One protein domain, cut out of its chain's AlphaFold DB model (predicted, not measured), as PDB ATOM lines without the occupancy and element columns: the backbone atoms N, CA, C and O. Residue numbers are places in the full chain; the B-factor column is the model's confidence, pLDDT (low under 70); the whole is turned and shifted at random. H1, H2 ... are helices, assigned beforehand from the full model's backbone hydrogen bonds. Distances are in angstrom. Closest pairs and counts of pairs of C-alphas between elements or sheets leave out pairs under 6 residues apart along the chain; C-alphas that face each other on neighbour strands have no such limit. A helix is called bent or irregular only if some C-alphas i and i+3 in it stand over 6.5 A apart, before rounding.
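AT A GLANCE: This is residues 29 to 96 of the 124 residues of an uncharacterized protein of Bodo saltans (UniProt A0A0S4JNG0). A long helical arm, H3, runs away from a small head made of the short helices H1 and H2 and the looping stretch of residues 29 to 48. H2 and H3 meet near their link like a V, H1 makes a corner with the first residue end of H2, and H3 accounts for much of the length. The printed part has 68 residues, with three named helices in the order H1, H2, H3 and no named strand; its class is all helix. It is extended, with a radius of gyration of the C-alphas of 17.0 A, and flat, spanning 50 by 25 by 13 A.

IN THESE COORDINATES: The printed part begins at Asp 29, whose C-alpha is at (26.757, 30.605, 55.171), and residues 29 to 48 form a stretch of 20 residues with no named element. H1 is residues 49 to 53, 8.3 A from first to last C-alpha, and begins at C-alpha 49 at (6.533, 33.179, 49.558). H2 is residues 56 to 65, 14.1 A long. H3 is residues 70 to 94, 33.5 A long, and ends at C-alpha 94 at (-5.252, -6.538, 35.129). H3 has a kink of 34 degrees near residue 83, and it is only just irregular: C-alphas 85 and 88 are 6.9 A apart.

HOW THE PARTS SIT: H1 and H2 only just touch, and only at the corner by their link, with 3 pairs of C-alphas within 8 A; the closest C-alphas are those of Arg 52 and Trp 58, 6.2 A apart. H2 and H3 form a helical hairpin. They only just touch, with 3 pairs of C-alphas within 8 A, the closest those of Met 60 and Ile 72, 6.6 A apart. H3 touches H2 with residues 71 to 72 alone. The lines of H2 and H3 stand at a steep tilt of 45 degrees, opposite ways, and the line of H3 is a rough one. H1 and H3 are apart. In H2 every O i to N i+4 pair is within hydrogen-bond range, in H3 18 of 21 are; in H1 0 of 1 is, while 2 of its 2 O i to N i+3 pairs are.

THE WHOLE: The two C-alphas farthest apart are those of Asp 29 and Asp 96, 55.8 A. Residues 73 to 78, which belong to H3, stand free. The printed part has no cut. The links from H1 to H2, of 2 residues, and from H2 to H3, of 4 residues, are both tight. The mean pLDDT of the printed part is 83.0; residues 45 to 46 and 94 to 96 are under 70 in this predicted model.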
ATOM      1  N   ASP A  29      26.273  29.379  55.817       80.81
ATOM      2  CA  ASP A  29      26.757  30.605  55.171       80.81
ATOM      3  C   ASP A  29      26.996  30.443  53.658       80.81
ATOM      4  O   ASP A  29      27.020  31.420  52.915       80.81
ATOM      5  N   GLU A  30      27.152  29.204  53.189       82.25
ATOM      6  CA  GLU A  30      27.383  28.856  51.780       82.25
ATOM      7  C   GLU A  30      26.064  28.539  51.052       82.25
ATOM      8  O   GLU A  30      26.045  28.306  49.843       82.25
ATOM      9  N   VAL A  31      24.939  28.510  51.777       81.31
ATOM     10  CA  VAL A  31      23.628  28.221  51.202       81.31
ATOM     11  C   VAL A  31      23.158  29.425  50.376       81.31
ATOM     12  O   VAL A  31      22.939  30.503  50.933       81.31
ATOM     13  N   PRO A  32      22.903  29.266  49.063       84.19
ATOM     14  CA  PRO A  32      22.462  30.382  48.234       84.19
ATOM     15  C   PRO A  32      21.097  30.907  48.688       84.19
ATOM     16  O   PRO A  32      20.289  30.172  49.271       84.19
ATOM     17  N   SER A  33      20.800  32.173  48.388       85.19
ATOM     18  CA  SER A  33      19.506  32.773  48.726       85.19
ATOM     19  C   SER A  33      18.347  32.018  48.069       85.19
ATOM     20  O   SER A  33      18.375  31.693  46.882       85.19
ATOM     21  N   ALA A  34      17.284  31.790  48.842       82.12
ATOM     22  CA  ALA A  34      16.047  31.161  48.384       82.12
ATOM     23  C   ALA A  34      15.362  31.939  47.239       82.12
ATOM     24  O   ALA A  34      14.603  31.360  46.464       82.12
ATOM     25  N   ASN A  35      15.646  33.239  47.116       81.94
ATOM     26  CA  ASN A  35      15.055  34.111  46.098       81.94
ATOM     27  C   ASN A  35      15.698  33.952  44.711       81.94
ATOM     28  O   ASN A  35      15.127  34.409  43.728       81.94
ATOM     29  N   LEU A  36      16.856  33.288  44.614       79.69
ATOM     30  CA  LEU A  36      17.501  32.995  43.329       79.69
ATOM     31  C   LEU A  36      16.808  31.840  42.589       79.69
ATOM     32  O   LEU A  36      16.919  31.716  41.370       79.69
ATOM     33  N   CYS A  37      16.075  30.988  43.313       83.38
ATOM     34  CA  CYS A  37      15.387  29.841  42.739       83.38
ATOM     35  C   CYS A  37      14.052  30.268  42.114       83.38
ATOM     36  O   CYS A  37      13.182  30.826  42.784       83.38
ATOM     37  N   LYS A  38      13.866  29.945  40.831       83.19
ATOM     38  CA  LYS A  38      12.591  30.119  40.123       83.19
ATOM     39  C   LYS A  38      11.761  28.839  40.208       83.19
ATOM     40  O   LYS A  38      12.314  27.745  40.142       83.19
ATOM     41  N   GLY A  39      10.451  28.979  40.356       84.62
ATOM     42  CA  GLY A  39       9.477  27.890  40.300       84.62
ATOM     43  C   GLY A  39       8.344  28.202  39.328       84.62
ATOM     44  O   GLY A  39       8.429  29.175  38.577       84.62
ATOM     45  N   LEU A  40       7.284  27.400  39.366       84.50
ATOM     46  CA  LEU A  40       6.067  27.631  38.586       84.50
ATOM     47  C   LEU A  40       5.385  28.949  38.970       84.50
ATOM     48  O   LEU A  40       4.911  29.667  38.098       84.50
ATOM     49  N   PHE A  41       5.417  29.320  40.252       82.44
ATOM     50  CA  PHE A  41       4.838  30.571  40.755       82.44
ATOM     51  C   PHE A  41       5.893  31.669  40.940       82.44
ATOM     52  O   PHE A  41       5.771  32.522  41.818       82.44
ATOM     53  N   SER A  42       6.969  31.651  40.141       75.50
ATOM     54  CA  SER A  42       8.115  32.557  40.330       75.50
ATOM     55  C   SER A  42       7.760  34.046  40.340       75.50
ATOM     56  O   SER A  42       8.356  34.789  41.114       75.50
ATOM     57  N   GLU A  43       6.755  34.462  39.571       77.50
ATOM     58  CA  GLU A  43       6.257  35.844  39.539       77.50
ATOM     59  C   GLU A  43       5.521  36.244  40.832       77.50
ATOM     60  O   GLU A  43       5.503  37.412  41.209       77.50
ATOM     61  N   LEU A  44       4.971  35.268  41.560       70.56
ATOM     62  CA  LEU A  44       4.202  35.461  42.795       70.56
ATOM     63  C   LEU A  44       5.037  35.209  44.065       70.56
ATOM     64  O   LEU A  44       4.607  35.526  45.174       70.56
ATOM     65  N   ASN A  45       6.255  34.676  43.914       66.31
ATOM     66  CA  ASN A  45       7.130  34.230  45.006       66.31
ATOM     67  C   ASN A  45       7.644  35.348  45.932       66.31
ATOM     68  O   ASN A  45       8.277  35.026  46.941       66.31
ATOM     69  N   GLY A  46       7.420  36.623  45.592       69.00
ATOM     70  CA  GLY A  46       7.691  37.774  46.457       69.00
ATOM     71  C   GLY A  46       6.657  37.881  47.579       69.00
ATOM     72  O   GLY A  46       6.911  37.448  48.701       69.00
ATOM     73  N   SER A  47       5.473  38.410  47.262       73.62
ATOM     74  CA  SER A  47       4.388  38.628  48.232       73.62
ATOM     75  C   SER A  47       3.776  37.332  48.775       73.62
ATOM     76  O   SER A  47       3.269  37.320  49.891       73.62
ATOM     77  N   PHE A  48       3.860  36.226  48.025       79.62
ATOM     78  CA  PHE A  48       3.309  34.927  48.415       79.62
ATOM     79  C   PHE A  48       4.394  33.855  48.530       79.62
ATOM     80  O   PHE A  48       4.278  32.763  47.977       79.62
ATOM     81  N   ALA A  49       5.450  34.134  49.299       78.00
ATOM     82  CA  ALA A  49       6.533  33.179  49.558       78.00
ATOM     83  C   ALA A  49       6.051  31.810  50.091       78.00
ATOM     84  O   ALA A  49       6.751  30.813  49.932       78.00
ATOM     85  N   ILE A  50       4.847  31.736  50.670       83.06
ATOM     86  CA  ILE A  50       4.217  30.482  51.105       83.06
ATOM     87  C   ILE A  50       3.922  29.512  49.949       83.06
ATOM     88  O   ILE A  50       3.969  28.300  50.150       83.06
ATOM     89  N   LEU A  51       3.708  30.012  48.724       82.19
ATOM     90  CA  LEU A  51       3.469  29.176  47.539       82.19
ATOM     91  C   LEU A  51       4.670  28.280  47.205       82.19
ATOM     92  O   LEU A  51       4.505  27.235  46.583       82.19
ATOM     93  N   ARG A  52       5.868  28.614  47.701       82.88
ATOM     94  CA  ARG A  52       7.076  27.785  47.568       82.88
ATOM     95  C   ARG A  52       6.933  26.399  48.206       82.88
ATOM     96  O   ARG A  52       7.642  25.488  47.798       82.88
ATOM     97  N   LEU A  53       6.038  26.237  49.187       82.69
ATOM     98  CA  LEU A  53       5.780  24.949  49.850       82.69
ATOM     99  C   LEU A  53       5.013  23.963  48.964       82.69
ATOM    100  O   LEU A  53       5.115  22.758  49.169       82.69
ATOM    101  N   ILE A  54       4.245  24.473  48.002       86.31
ATOM    102  CA  ILE A  54       3.459  23.666  47.058       86.31
ATOM    103  C   ILE A  54       4.054  23.683  45.643       86.31
ATOM    104  O   ILE A  54       3.645  22.906  44.782       86.31
ATOM    105  N   ASP A  55       5.041  24.545  45.391       86.38
ATOM    106  CA  ASP A  55       5.750  24.644  44.118       86.38
ATOM    107  C   ASP A  55       6.877  23.608  44.030       86.38
ATOM    108  O   ASP A  55       8.037  23.859  44.373       86.38
ATOM    109  N   ILE A  56       6.534  22.426  43.518       86.56
ATOM    110  CA  ILE A  56       7.482  21.320  43.339       86.56
ATOM    111  C   ILE A  56       8.689  21.756  42.496       86.56
ATOM    112  O   ILE A  56       9.824  21.382  42.802       86.56
ATOM    113  N   LYS A  57       8.491  22.588  41.463       87.50
ATOM    114  CA  LYS A  57       9.595  23.030  40.603       87.50
ATOM    115  C   LYS A  57      10.558  23.934  41.362       87.50
ATOM    116  O   LYS A  57      11.774  23.785  41.215       87.50
ATOM    117  N   TRP A  58      10.027  24.834  42.190       89.44
ATOM    118  CA  TRP A  58      10.842  25.644  43.089       89.44
ATOM    119  C   TRP A  58      11.640  24.765  44.056       89.44
ATOM    120  O   TRP A  58      12.851  24.942  44.171       89.44
ATOM    121  N   MET A  59      10.996  23.780  44.697       86.50
ATOM    122  CA  MET A  59      11.647  22.864  45.643       86.50
ATOM    123  C   MET A  59      12.774  22.055  44.990       86.50
ATOM    124  O   MET A  59      13.850  21.923  45.570       86.50
ATOM    125  N   MET A  60      12.566  21.565  43.764       87.06
ATOM    126  CA  MET A  60      13.598  20.863  42.997       87.06
ATOM    127  C   MET A  60      14.781  21.779  42.677       87.06
ATOM    128  O   MET A  60      15.926  21.442  42.968       87.06
ATOM    129  N   ASN A  61      14.520  22.970  42.132       88.31
ATOM    130  CA  ASN A  61      15.575  23.935  41.824       88.31
ATOM    131  C   ASN A  61      16.323  24.375  43.093       88.31
ATOM    132  O   ASN A  61      17.535  24.577  43.063       88.31
ATOM    133  N   ARG A  62      15.616  24.471  44.225       87.94
ATOM    134  CA  ARG A  62      16.202  24.754  45.533       87.94
ATOM    135  C   ARG A  62      17.102  23.619  46.013       87.94
ATOM    136  O   ARG A  62      18.183  23.896  46.523       87.94
ATOM    137  N   ALA A  63      16.689  22.367  45.840       87.69
ATOM    138  CA  ALA A  63      17.502  21.206  46.184       87.69
ATOM    139  C   ALA A  63      18.781  21.137  45.334       87.69
ATOM    140  O   ALA A  63      19.850  20.937  45.902       87.69
ATOM    141  N   VAL A  64      18.700  21.407  44.026       86.44
ATOM    142  CA  VAL A  64      19.876  21.496  43.136       86.44
ATOM    143  C   VAL A  64      20.806  22.635  43.559       86.44
ATOM    144  O   VAL A  64      22.002  22.428  43.721       86.44
ATOM    145  N   ALA A  65      20.268  23.827  43.830       86.88
ATOM    146  CA  ALA A  65      21.071  24.966  44.283       86.88
ATOM    147  C   ALA A  65      21.791  24.705  45.620       86.88
ATOM    148  O   ALA A  65      22.793  25.343  45.914       86.88
ATOM    149  N   MET A  66      21.278  23.786  46.443       85.81
ATOM    150  CA  MET A  66      21.908  23.385  47.702       85.81
ATOM    151  C   MET A  66      22.799  22.140  47.573       85.81
ATOM    152  O   MET A  66      23.224  21.619  48.606       85.81
ATOM    153  N   HIS A  67      23.036  21.638  46.355       84.31
ATOM    154  CA  HIS A  67      23.717  20.366  46.087       84.31
ATOM    155  C   HIS A  67      23.092  19.189  46.842       84.31
ATOM    156  O   HIS A  67      23.775  18.387  47.465       84.31
ATOM    157  N   ARG A  68      21.757  19.136  46.889       82.69
ATOM    158  CA  ARG A  68      20.973  18.097  47.573       82.69
ATOM    159  C   ARG A  68      20.062  17.365  46.595       82.69
ATOM    160  O   ARG A  68      18.898  17.088  46.886       82.69
ATOM    161  N   GLU A  69      20.592  17.048  45.424       83.38
ATOM    162  CA  GLU A  69      19.891  16.384  44.327       83.38
ATOM    163  C   GLU A  69      19.361  15.004  44.736       83.38
ATOM    164  O   GLU A  69      18.345  14.554  44.206       83.38
ATOM    165  N   TYR A  70      19.974  14.361  45.736       80.50
ATOM    166  CA  TYR A  70      19.487  13.102  46.305       80.50
ATOM    167  C   TYR A  70      18.054  13.208  46.860       80.50
ATOM    168  O   TYR A  70      17.306  12.241  46.760       80.50
ATOM    169  N   TYR A  71      17.606  14.377  47.345       82.12
ATOM    170  CA  TYR A  71      16.203  14.561  47.754       82.12
ATOM    171  C   TYR A  71      15.215  14.455  46.590       82.12
ATOM    172  O   TYR A  71      14.038  14.193  46.817       82.12
ATOM    173  N   ILE A  72      15.678  14.651  45.356       85.12
ATOM    174  CA  ILE A  72      14.885  14.453  44.141       85.12
ATOM    175  C   ILE A  72      15.080  13.021  43.638       85.12
ATOM    176  O   ILE A  72      14.113  12.318  43.350       85.12
ATOM    177  N   ALA A  73      16.338  12.585  43.542       79.06
ATOM    178  CA  ALA A  73      16.699  11.318  42.927       79.06
ATOM    179  C   ALA A  73      16.192  10.110  43.726       79.06
ATOM    180  O   ALA A  73      15.667   9.177  43.131       79.06
ATOM    181  N   SER A  74      16.292  10.121  45.060       79.56
ATOM    182  CA  SER A  74      15.869   8.998  45.905       79.56
ATOM    183  C   SER A  74      14.369   8.679  45.812       79.56
ATOM    184  O   SER A  74      14.049   7.522  45.533       79.56
ATOM    185  N   PRO A  75      13.428   9.633  45.994       85.50
ATOM    186  CA  PRO A  75      12.004   9.333  45.853       85.50
ATOM    187  C   PRO A  75      11.622   8.982  44.412       85.50
ATOM    188  O   PRO A  75      10.797   8.094  44.213       85.50
ATOM    189  N   LEU A  76      12.248   9.613  43.409       88.31
ATOM    190  CA  LEU A  76      12.019   9.268  42.006       88.31
ATOM    191  C   LEU A  76      12.471   7.836  41.702       88.31
ATOM    192  O   LEU A  76      11.722   7.063  41.114       88.31
ATOM    193  N   MET A  77      13.672   7.462  42.142       88.62
ATOM    194  CA  MET A  77      14.207   6.113  41.981       88.62
ATOM    195  C   MET A  77      13.322   5.087  42.688       88.62
ATOM    196  O   MET A  77      12.982   4.069  42.092       88.62
ATOM    197  N   TYR A  78      12.898   5.371  43.922       89.50
ATOM    198  CA  TYR A  78      11.968   4.512  44.650       89.50
ATOM    199  C   TYR A  78      10.646   4.337  43.894       89.50
ATOM    200  O   TYR A  78      10.187   3.211  43.720       89.50
ATOM    201  N   TYR A  79      10.065   5.427  43.388       91.75
ATOM    202  CA  TYR A  79       8.842   5.380  42.591       91.75
ATOM    203  C   TYR A  79       9.019   4.553  41.311       91.75
ATOM    204  O   TYR A  79       8.172   3.719  41.002       91.75
ATOM    205  N   CYS A  80      10.133   4.721  40.594       92.69
ATOM    206  CA  CYS A  80      10.445   3.924  39.407       92.69
ATOM    207  C   CYS A  80      10.573   2.431  39.737       92.69
ATOM    208  O   CYS A  80       9.994   1.602  39.037       92.69
ATOM    209  N   ILE A  81      11.282   2.084  40.816       92.62
ATOM    210  CA  ILE A  81      11.417   0.697  41.281       92.62
ATOM    211  C   ILE A  81      10.045   0.129  41.649       92.62
ATOM    212  O   ILE A  81       9.695  -0.963  41.212       92.62
ATOM    213  N   TRP A  82       9.238   0.876  42.402       93.00
ATOM    214  CA  TRP A  82       7.887   0.460  42.769       93.00
ATOM    215  C   TRP A  82       7.000   0.253  41.534       93.00
ATOM    216  O   TRP A  82       6.311  -0.761  41.423       93.00
ATOM    217  N   GLN A  83       7.053   1.168  40.566       91.56
ATOM    218  CA  GLN A  83       6.297   1.055  39.324       91.56
ATOM    219  C   GLN A  83       6.773  -0.138  38.487       91.56
ATOM    220  O   GLN A  83       5.948  -0.768  37.837       91.56
ATOM    221  N   PHE A  84       8.061  -0.479  38.510       91.31
ATOM    222  CA  PHE A  84       8.587  -1.643  37.799       91.31
ATOM    223  C   PHE A  84       8.215  -2.968  38.474       91.31
ATOM    224  O   PHE A  84       7.790  -3.899  37.798       91.31
ATOM    225  N   LEU A  85       8.330  -3.047  39.801       90.56
ATOM    226  CA  LEU A  85       8.063  -4.269  40.567       90.56
ATOM    227  C   LEU A  85       6.573  -4.556  40.738       90.56
ATOM    228  O   LEU A  85       6.166  -5.713  40.746       90.56
ATOM    229  N   TRP A  86       5.766  -3.511  40.894       86.19
ATOM    230  CA  TRP A  86       4.350  -3.642  41.206       86.19
ATOM    231  C   TRP A  86       3.505  -3.060  40.089       86.19
ATOM    232  O   TRP A  86       2.792  -3.795  39.415       86.19
ATOM    233  N   GLY A  87       3.604  -1.754  39.845       87.81
ATOM    234  CA  GLY A  87       2.645  -1.065  38.984       87.81
ATOM    235  C   GLY A  87       2.564  -1.611  37.550       87.81
ATOM    236  O   GLY A  87       1.468  -1.717  37.006       87.81
ATOM    237  N   LEU A  88       3.690  -1.956  36.922       86.19
ATOM    238  CA  LEU A  88       3.747  -2.479  35.556       86.19
ATOM    239  C   LEU A  88       3.198  -3.909  35.489       86.19
ATOM    240  O   LEU A  88       2.251  -4.099  34.728       86.19
ATOM    241  N   PRO A  89       3.676  -4.885  36.288       85.31
ATOM    242  CA  PRO A  89       3.070  -6.214  36.346       85.31
ATOM    243  C   PRO A  89       1.573  -6.167  36.638       85.31
ATOM    244  O   PRO A  89       0.802  -6.839  35.960       85.31
ATOM    245  N   GLN A  90       1.148  -5.318  37.580       82.69
ATOM    246  CA  GLN A  90      -0.266  -5.159  37.901       82.69
ATOM    247  C   GLN A  90      -1.070  -4.694  36.680       82.69
ATOM    248  O   GLN A  90      -2.103  -5.272  36.347       82.69
ATOM    249  N   ARG A  91      -0.586  -3.669  35.972       82.06
ATOM    250  CA  ARG A  91      -1.230  -3.198  34.742       82.06
ATOM    251  C   ARG A  91      -1.213  -4.282  33.667       82.06
ATOM    252  O   ARG A  91      -2.256  -4.567  33.118       82.06
ATOM    253  N   PHE A  92      -0.108  -4.973  33.417       78.50
ATOM    254  CA  PHE A  92      -0.098  -6.052  32.420       78.50
ATOM    255  C   PHE A  92      -1.063  -7.202  32.744       78.50
ATOM    256  O   PHE A  92      -1.686  -7.744  31.834       78.50
ATOM    257  N   ILE A  93      -1.216  -7.564  34.021       72.81
ATOM    258  CA  ILE A  93      -2.104  -8.655  34.451       72.81
ATOM    259  C   ILE A  93      -3.578  -8.219  34.429       72.81
ATOM    260  O   ILE A  93      -4.439  -8.994  34.012       72.81
ATOM    261  N   TRP A  94      -3.879  -6.993  34.867       67.19
ATOM    262  CA  TRP A  94      -5.252  -6.538  35.129       67.19
ATOM    263  C   TRP A  94      -5.763  -5.433  34.187       67.19
ATOM    264  O   TRP A  94      -6.954  -5.133  34.209       67.19
ATOM    265  N   SER A  95      -4.929  -4.834  33.328       65.62
ATOM    266  CA  SER A  95      -5.337  -3.762  32.395       65.62
ATOM    267  C   SER A  95      -5.884  -4.266  31.062       65.62
ATOM    268  O   SER A  95      -6.227  -3.448  30.215       65.62
ATOM    269  N   ASP A  96      -5.988  -5.580  30.857       65.62
ATOM    270  CA  ASP A  96      -6.630  -6.176  29.673       65.62
ATOM    271  C   ASP A  96      -8.156  -5.911  29.649       65.62
ATOM    272  O   ASP A  96      -8.856  -6.380  28.759       65.62
TER     273      ASP A  96